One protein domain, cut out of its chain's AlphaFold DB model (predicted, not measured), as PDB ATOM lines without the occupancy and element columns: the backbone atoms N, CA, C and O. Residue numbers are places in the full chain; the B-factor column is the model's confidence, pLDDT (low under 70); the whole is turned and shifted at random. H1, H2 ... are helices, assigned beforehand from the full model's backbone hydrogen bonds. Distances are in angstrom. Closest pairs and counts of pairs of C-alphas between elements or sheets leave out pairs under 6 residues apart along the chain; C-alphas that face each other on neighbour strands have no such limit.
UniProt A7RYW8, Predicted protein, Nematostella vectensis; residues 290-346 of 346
ATOM      1  N   LEU A 290     216.683 172.858 236.305       91.62
ATOM      2  CA  LEU A 290     215.462 172.838 237.114       91.62
ATOM      3  C   LEU A 290     214.463 173.911 236.659       91.62
ATOM      4  O   LEU A 290     213.279 173.609 236.513       91.62
ATOM      5  N   GLY A 291     214.932 175.127 236.365       91.81
ATOM      6  CA  GLY A 291     214.086 176.193 235.818       91.81
ATOM      7  C   GLY A 291     213.457 175.793 234.479       91.81
ATOM      8  O   GLY A 291     212.256 175.969 234.261       91.81
ATOM      9  N   ASP A 292     214.240 175.149 233.615       92.50
ATOM     10  CA  ASP A 292     213.799 174.642 232.314       92.50
ATOM     11  C   ASP A 292     212.754 173.516 232.434       92.50
ATOM     12  O   ASP A 292     211.777 173.461 231.672       92.50
ATOM     13  N   VAL A 293     212.925 172.630 233.420       92.88
ATOM     14  CA  VAL A 293     211.952 171.589 233.777       92.88
ATOM     15  C   VAL A 293     210.659 172.218 234.277       92.88
ATOM     16  O   VAL A 293     209.591 171.854 233.780       92.88
ATOM     17  N   LEU A 294     210.731 173.180 235.201       90.75
ATOM     18  CA  LEU A 294     209.554 173.870 235.732       90.75
ATOM     19  C   LEU A 294     208.787 174.577 234.610       90.75
ATOM     20  O   LEU A 294     207.601 174.291 234.421       90.75
ATOM     21  N   LYS A 295     209.472 175.370 233.776       90.44
ATOM     22  CA  LYS A 295     208.890 176.033 232.596       90.44
ATOM     23  C   LYS A 295     208.222 175.037 231.645       90.44
ATOM     24  O   LYS A 295     207.101 175.257 231.189       90.44
ATOM     25  N   SER A 296     208.881 173.915 231.359       90.50
ATOM     26  CA  SER A 296     208.326 172.873 230.488       90.50
ATOM     27  C   SER A 296     207.138 172.138 231.117       90.50
ATOM     28  O   SER A 296     206.256 171.676 230.394       90.50
ATOM     29  N   SER A 297     207.112 172.001 232.443       90.31
ATOM     30  CA  SER A 297     206.043 171.320 233.174       90.31
ATOM     31  C   SER A 297     204.735 172.120 233.176       90.31
ATOM     32  O   SER A 297     203.647 171.536 233.171       90.31
ATOM     33  N   GLU A 298     204.823 173.451 233.109       86.56
ATOM     34  CA  GLU A 298     203.663 174.343 233.017       86.56
ATOM     35  C   GLU A 298     202.899 174.169 231.701       86.56
ATOM     36  O   GLU A 298     201.673 174.193 231.695       86.56
ATOM     37  N   GLN A 299     203.585 173.838 230.605       87.50
ATOM     38  CA  GLN A 299     202.938 173.514 229.324       87.50
ATOM     39  C   GLN A 299     202.138 172.200 229.371       87.50
ATOM     40  O   GLN A 299     201.378 171.897 228.457       87.50
ATOM     41  N   SER A 300     202.312 171.391 230.421       86.06
ATOM     42  CA  SER A 300     201.706 170.062 230.563       86.06
ATOM     43  C   SER A 300     200.872 169.924 231.841       86.06
ATOM     44  O   SER A 300     200.837 168.851 232.446       86.06
ATOM     45  N   ARG A 301     200.171 170.994 232.265       82.00
ATOM     46  CA  ARG A 301     199.297 170.973 233.465       82.00
ATOM     47  C   ARG A 301     198.274 169.832 233.456       82.00
ATOM     48  O   ARG A 301     197.943 169.305 234.517       82.00
ATOM     49  N   TRP A 302     197.813 169.420 232.274       82.88
ATOM     50  CA  TRP A 302     196.843 168.334 232.098       82.88
ATOM     51  C   TRP A 302     197.328 166.981 232.662       82.88
ATOM     52  O   TRP A 302     196.509 166.185 233.121       82.88
ATOM     53  N   LEU A 303     198.647 166.747 232.738       83.94
ATOM     54  CA  LEU A 303     199.242 165.538 233.331       83.94
ATOM     55  C   LEU A 303     199.177 165.502 234.870       83.94
ATOM     56  O   LEU A 303     199.520 164.485 235.485       83.94
ATOM     57  N   GLY A 304     198.764 166.594 235.525       84.00
ATOM     58  CA  GLY A 304     198.828 166.721 236.983       84.00
ATOM     59  C   GLY A 304     200.264 166.543 237.508       84.00
ATOM     60  O   GLY A 304     201.209 166.870 236.794       84.00
ATOM     61  N   PRO A 305     200.476 165.985 238.716       84.44
ATOM     62  CA  PRO A 305     201.815 165.867 239.315       84.44
ATOM     63  C   PRO A 305     202.846 165.091 238.476       84.44
ATOM     64  O   PRO A 305     204.046 165.330 238.592       84.44
ATOM     65  N   LYS A 306     202.410 164.197 237.573       88.56
ATOM     66  CA  LYS A 306     203.315 163.463 236.667       88.56
ATOM     67  C   LYS A 306     204.059 164.386 235.690       88.56
ATOM     68  O   LYS A 306     205.105 163.990 235.175       88.56
ATOM     69  N   ARG A 307     203.569 165.616 235.482       89.56
ATOM     70  CA  ARG A 307     204.188 166.636 234.620       89.56
ATOM     71  C   ARG A 307     205.645 166.919 234.973       89.56
ATOM     72  O   ARG A 307     206.438 167.125 234.065       89.56
ATOM     73  N   TYR A 308     206.005 166.883 236.258       88.88
ATOM     74  CA  TYR A 308     207.371 167.176 236.702       88.88
ATOM     75  C   TYR A 308     208.351 166.098 236.240       88.88
ATOM     76  O   TYR A 308     209.375 166.412 235.643       88.88
ATOM     77  N   LYS A 309     207.995 164.819 236.423       91.81
ATOM     78  CA  LYS A 309     208.811 163.685 235.957       91.81
ATOM     79  C   LYS A 309     208.930 163.672 234.435       91.81
ATOM     80  O   LYS A 309     210.022 163.506 233.908       91.81
ATOM     81  N   TRP A 310     207.819 163.883 233.730       91.75
ATOM     82  CA  TRP A 310     207.826 163.926 232.268       91.75
ATOM     83  C   TRP A 310     208.676 165.083 231.726       91.75
ATOM     84  O   TRP A 310     209.501 164.877 230.835       91.75
ATOM     85  N   ALA A 311     208.527 166.283 232.291       92.69
ATOM     86  CA  ALA A 311     209.324 167.443 231.908       92.69
ATOM     87  C   ALA A 311     210.817 167.220 232.191       92.69
ATOM     88  O   ALA A 311     211.642 167.564 231.347       92.69
ATOM     89  N   ALA A 312     211.154 166.589 233.319       93.50
ATOM     90  CA  ALA A 312     212.525 166.216 233.655       93.50
ATOM     91  C   ALA A 312     213.130 165.259 232.621       93.50
ATOM     92  O   ALA A 312     214.192 165.556 232.084       93.50
ATOM     93  N   VAL A 313     212.436 164.170 232.268       94.38
ATOM     94  CA  VAL A 313     212.902 163.220 231.237       94.38
ATOM     95  C   VAL A 313     213.081 163.922 229.891       94.38
ATOM     96  O   VAL A 313     214.133 163.814 229.267       94.38
ATOM     97  N   LYS A 314     212.091 164.716 229.467       92.38
ATOM     98  CA  LYS A 314     212.148 165.465 228.204       92.38
ATOM     99  C   LYS A 314     213.358 166.403 228.140       92.38
ATOM    100  O   LYS A 314     213.977 166.518 227.083       92.38
ATOM    101  N   ARG A 315     213.680 167.087 229.242       92.88
ATOM    102  CA  ARG A 315     214.846 167.981 229.326       92.88
ATOM    103  C   ARG A 315     216.155 167.214 229.425       92.88
ATOM    104  O   ARG A 315     217.131 167.642 228.828       92.88
ATOM    105  N   MET A 316     216.167 166.065 230.093       93.69
ATOM    106  CA  MET A 316     217.341 165.199 230.196       93.69
ATOM    107  C   MET A 316     217.771 164.657 228.828       93.69
ATOM    108  O   MET A 316     218.953 164.671 228.513       93.69
ATOM    109  N   CYS A 317     216.819 164.285 227.964       92.44
ATOM    110  CA  CYS A 317     217.113 163.865 226.587       92.44
ATOM    111  C   CYS A 317     217.690 164.984 225.699       92.44
ATOM    112  O   CYS A 317     218.193 164.705 224.616       92.44
ATOM    113  N   ARG A 318     217.578 166.253 226.112       90.31
ATOM    114  CA  ARG A 318     218.110 167.430 225.405       90.31
ATOM    115  C   ARG A 318     218.876 168.314 226.382       90.31
ATOM    116  O   ARG A 318     218.588 169.509 226.496       90.31
ATOM    117  N   LEU A 319     219.788 167.695 227.128       91.62
ATOM    118  CA  LEU A 319     220.570 168.376 228.148       91.62
ATOM    119  C   LEU A 319     221.386 169.509 227.513       91.62
ATOM    120  O   LEU A 319     222.004 169.333 226.466       91.62
ATOM    121  N   LYS A 320     221.358 170.679 228.149       90.81
ATOM    122  CA  LYS A 320     222.124 171.859 227.748       90.81
ATOM    123  C   LYS A 320     223.059 172.251 228.882       90.81
ATOM    124  O   LYS A 320     222.672 172.138 230.046       90.81
ATOM    125  N   SER A 321     224.251 172.718 228.538       91.94
ATOM    126  CA  SER A 321     225.097 173.469 229.461       91.94
ATOM    127  C   SER A 321     224.566 174.897 229.596       91.94
ATOM    128  O   SER A 321     223.961 175.441 228.669       91.94
ATOM    129  N   TYR A 322     224.770 175.482 230.772       93.38
ATOM    130  CA  TYR A 322     224.423 176.865 231.072       93.38
ATOM    131  C   TYR A 322     225.687 177.528 231.591       93.38
ATOM    132  O   TYR A 322     226.224 177.101 232.610       93.38
ATOM    133  N   GLU A 323     226.165 178.534 230.877       93.62
ATOM    134  CA  GLU A 323     227.249 179.375 231.361       93.62
ATOM    135  C   GLU A 323     226.664 180.381 232.356       93.62
ATOM    136  O   GLU A 323     225.641 181.016 232.084       93.62
ATOM    137  N   VAL A 324     227.241 180.435 233.555       93.00
ATOM    138  CA  VAL A 324     226.798 181.318 234.633       93.00
ATOM    139  C   VAL A 324     227.977 181.634 235.540       93.00
ATOM    140  O   VAL A 324     228.746 180.743 235.899       93.00
ATOM    141  N   GLU A 325     228.088 182.896 235.927       94.12
ATOM    142  CA  GLU A 325     228.982 183.344 236.984       94.12
ATOM    143  C   GLU A 325     228.153 183.562 238.254       94.12
ATOM    144  O   GLU A 325     227.090 184.186 238.207       94.12
ATOM    145  N   ILE A 326     228.603 183.004 239.378       92.50
ATOM    146  CA  ILE A 326     227.907 183.105 240.663       92.50
ATOM    147  C   ILE A 326     228.842 183.772 241.658       92.50
ATOM    148  O   ILE A 326     229.860 183.202 242.038       92.50
ATOM    149  N   ASN A 327     228.430 184.944 242.126       92.00
ATOM    150  CA  ASN A 327     229.047 185.642 243.241       92.00
ATOM    151  C   ASN A 327     228.093 185.557 244.438       92.00
ATOM    152  O   ASN A 327     226.887 185.764 244.289       92.00
ATOM    153  N   TYR A 328     228.610 185.203 245.613       88.62
ATOM    154  CA  TYR A 328     227.808 185.030 246.823       88.62
ATOM    155  C   TYR A 328     228.559 185.538 248.049       88.62
ATOM    156  O   TYR A 328     229.783 185.440 248.129       88.62
ATOM    157  N   LEU A 329     227.806 186.067 249.012       85.50
ATOM    158  CA  LEU A 329     228.330 186.430 250.320       85.50
ATOM    159  C   LEU A 329     228.172 185.240 251.266       85.50
ATOM    160  O   LEU A 329     227.075 184.703 251.425       85.50
ATOM    161  N   VAL A 330     229.274 184.824 251.882       83.31
ATOM    162  CA  VAL A 330     229.277 183.741 252.871       83.31
ATOM    163  C   VAL A 330     228.893 184.310 254.232       83.31
ATOM    164  O   VAL A 330     229.383 185.370 254.614       83.31
ATOM    165  N   SER A 331     228.035 183.597 254.967       78.06
ATOM    166  CA  SER A 331     227.769 183.928 256.367       78.06
ATOM    167  C   SER A 331     229.071 183.889 257.164       78.06
ATOM    168  O   SER A 331     229.847 182.941 257.059       78.06
ATOM    169  N   THR A 332     229.315 184.918 257.972       78.56
ATOM    170  CA  THR A 332     230.466 184.949 258.883       78.56
ATOM    171  C   THR A 332     230.304 183.984 260.054       78.56
ATOM    172  O   THR A 332     231.294 183.640 260.692       78.56
ATOM    173  N   ASP A 333     229.068 183.575 260.353       78.00
ATOM    174  CA  ASP A 333     228.760 182.622 261.413       78.00
ATOM    175  C   ASP A 333     228.763 181.187 260.866       78.00
ATOM    176  O   ASP A 333     228.028 180.857 259.932       78.00
ATOM    177  N   THR A 334     229.597 180.336 261.461       75.25
ATOM    178  CA  THR A 334     229.698 178.907 261.138       75.25
ATOM    179  C   THR A 334     228.547 178.079 261.714       75.25
ATOM    180  O   THR A 334     228.326 176.966 261.242       75.25
ATOM    181  N   GLU A 335     227.808 178.612 262.693       74.75
ATOM    182  CA  GLU A 335     226.659 177.975 263.357       74.75
ATOM    183  C   GLU A 335     225.325 178.653 262.974       74.75
ATOM    184  O   GLU A 335     224.351 178.618 263.729       74.75
ATOM    185  N   SER A 336     225.256 179.268 261.786       69.69
ATOM    186  CA  SER A 336     224.029 179.897 261.283       69.69
ATOM    187  C   SER A 336     222.868 178.897 261.219       69.69
ATOM    188  O   SER A 336     223.021 177.774 260.721       69.69
ATOM    189  N   HIS A 337     221.688 179.312 261.671       72.19
ATOM    190  CA  HIS A 337     220.475 178.498 261.697       72.19
ATOM    191  C   HIS A 337     219.383 179.202 260.882       72.19
ATOM    192  O   HIS A 337     219.229 180.401 261.022       72.19
ATOM    193  N   PRO A 338     218.486 178.511 260.151       66.25
ATOM    194  CA  PRO A 338     217.362 179.143 259.426       66.25
ATOM    195  C   PRO A 338     216.328 179.910 260.285       66.25
ATOM    196  O   PRO A 338     215.224 180.193 259.830       66.25
ATOM    197  N   ARG A 339     216.613 180.113 261.572       69.38
ATOM    198  CA  ARG A 339     215.821 180.875 262.546       69.38
ATOM    199  C   ARG A 339     216.688 181.888 263.296       69.38
ATOM    200  O   ARG A 339     216.226 182.425 264.300       69.38
ATOM    201  N   ASP A 340     217.944 182.057 262.893       72.75
ATOM    202  CA  ASP A 340     218.738 183.165 263.383       72.75
ATOM    203  C   ASP A 340     218.120 184.482 262.889       72.75
ATOM    204  O   ASP A 340     217.354 184.534 261.927       72.75
ATOM    205  N   GLU A 341     218.375 185.556 263.625       69.81
ATOM    206  CA  GLU A 341     217.871 186.887 263.272       69.81
ATOM    207  C   GLU A 341     218.889 187.655 262.410       69.81
ATOM    208  O   GLU A 341     218.697 188.834 262.086       69.81
ATOM    209  N   GLN A 342     219.992 186.998 262.028       69.56
ATOM    210  CA  GLN A 342     221.074 187.610 261.275       69.56
ATOM    211  C   GLN A 342     220.702 187.686 259.793       69.56
ATOM    212  O   GLN A 342     220.774 186.723 259.038       69.56
ATOM    213  N   ARG A 343     220.336 188.886 259.337       67.38
ATOM    214  CA  ARG A 343     220.043 189.115 257.919       67.38
ATOM    215  C   ARG A 343     221.328 189.114 257.091       67.38
ATOM    216  O   ARG A 343     222.181 189.979 257.293       67.38
ATOM    217  N   CYS A 344     221.407 188.241 256.087       64.50
ATOM    218  CA  CYS A 344     222.386 188.363 255.007       64.50
ATOM    219  C   CYS A 344     222.109 189.653 254.221       64.50
ATOM    220  O   CYS A 344     221.069 189.782 253.572       64.50
ATOM    221  N   ARG A 345     223.016 190.629 254.305       66.31
ATOM    222  CA  ARG A 345     222.955 191.889 253.546       66.31
ATOM    223  C   ARG A 345     224.109 191.931 252.548       66.31
ATOM    224  O   ARG A 345     225.113 191.279 252.795       66.31
ATOM    225  N   ARG A 346     223.914 192.635 251.429       59.47
ATOM    226  CA  ARG A 346     224.951 192.853 250.408       59.47
ATOM    227  C   ARG A 346     226.179 193.547 250.976       59.47
ATOM    228  O   ARG A 346     225.996 194.366 251.908       59.47
TER     229      ARG A 346
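This is residues 290 to 346 of the 346 residues of the protein "Predicted protein" of Nematostella vectensis (UniProt A7RYW8). With little regular structure, the model is a small head of two short helices, H1 and H2, packed together at one end, and a long tail, residues 317 to 346, which runs away from them and folds back in an open loop at the far end. The 57 printed residues hold H1, then H2, and no named strand; the class is all helix, with only 20 residues in named elements. The whole is extended, with a radius of gyration of the C-alphas of 17.8 A, and spans 44 by 28 by 17 A.

Start with H1, residues 290 to 298, and go on to H2, residues 306 to 316. They touch, and their closest C-alphas, those of Ser 297 and Ala 311, are 5.2 A apart. They run opposite ways at a steep tilt of 50 degrees. In both helices every O i to N i+4 pair is within hydrogen-bond range.

Find C-alpha 290 at (215.462, 172.838, 237.114), where H1 begins its 12.6 A. H2, 15.5 A long, ends at C-alpha 316, (217.341, 165.199, 230.196).

The printed part has no cut. Residues 321 to 327 and 334 to 341 stand free. Look for pLDDT under 70 at residues 336, 338 to 339 and 341 to 346.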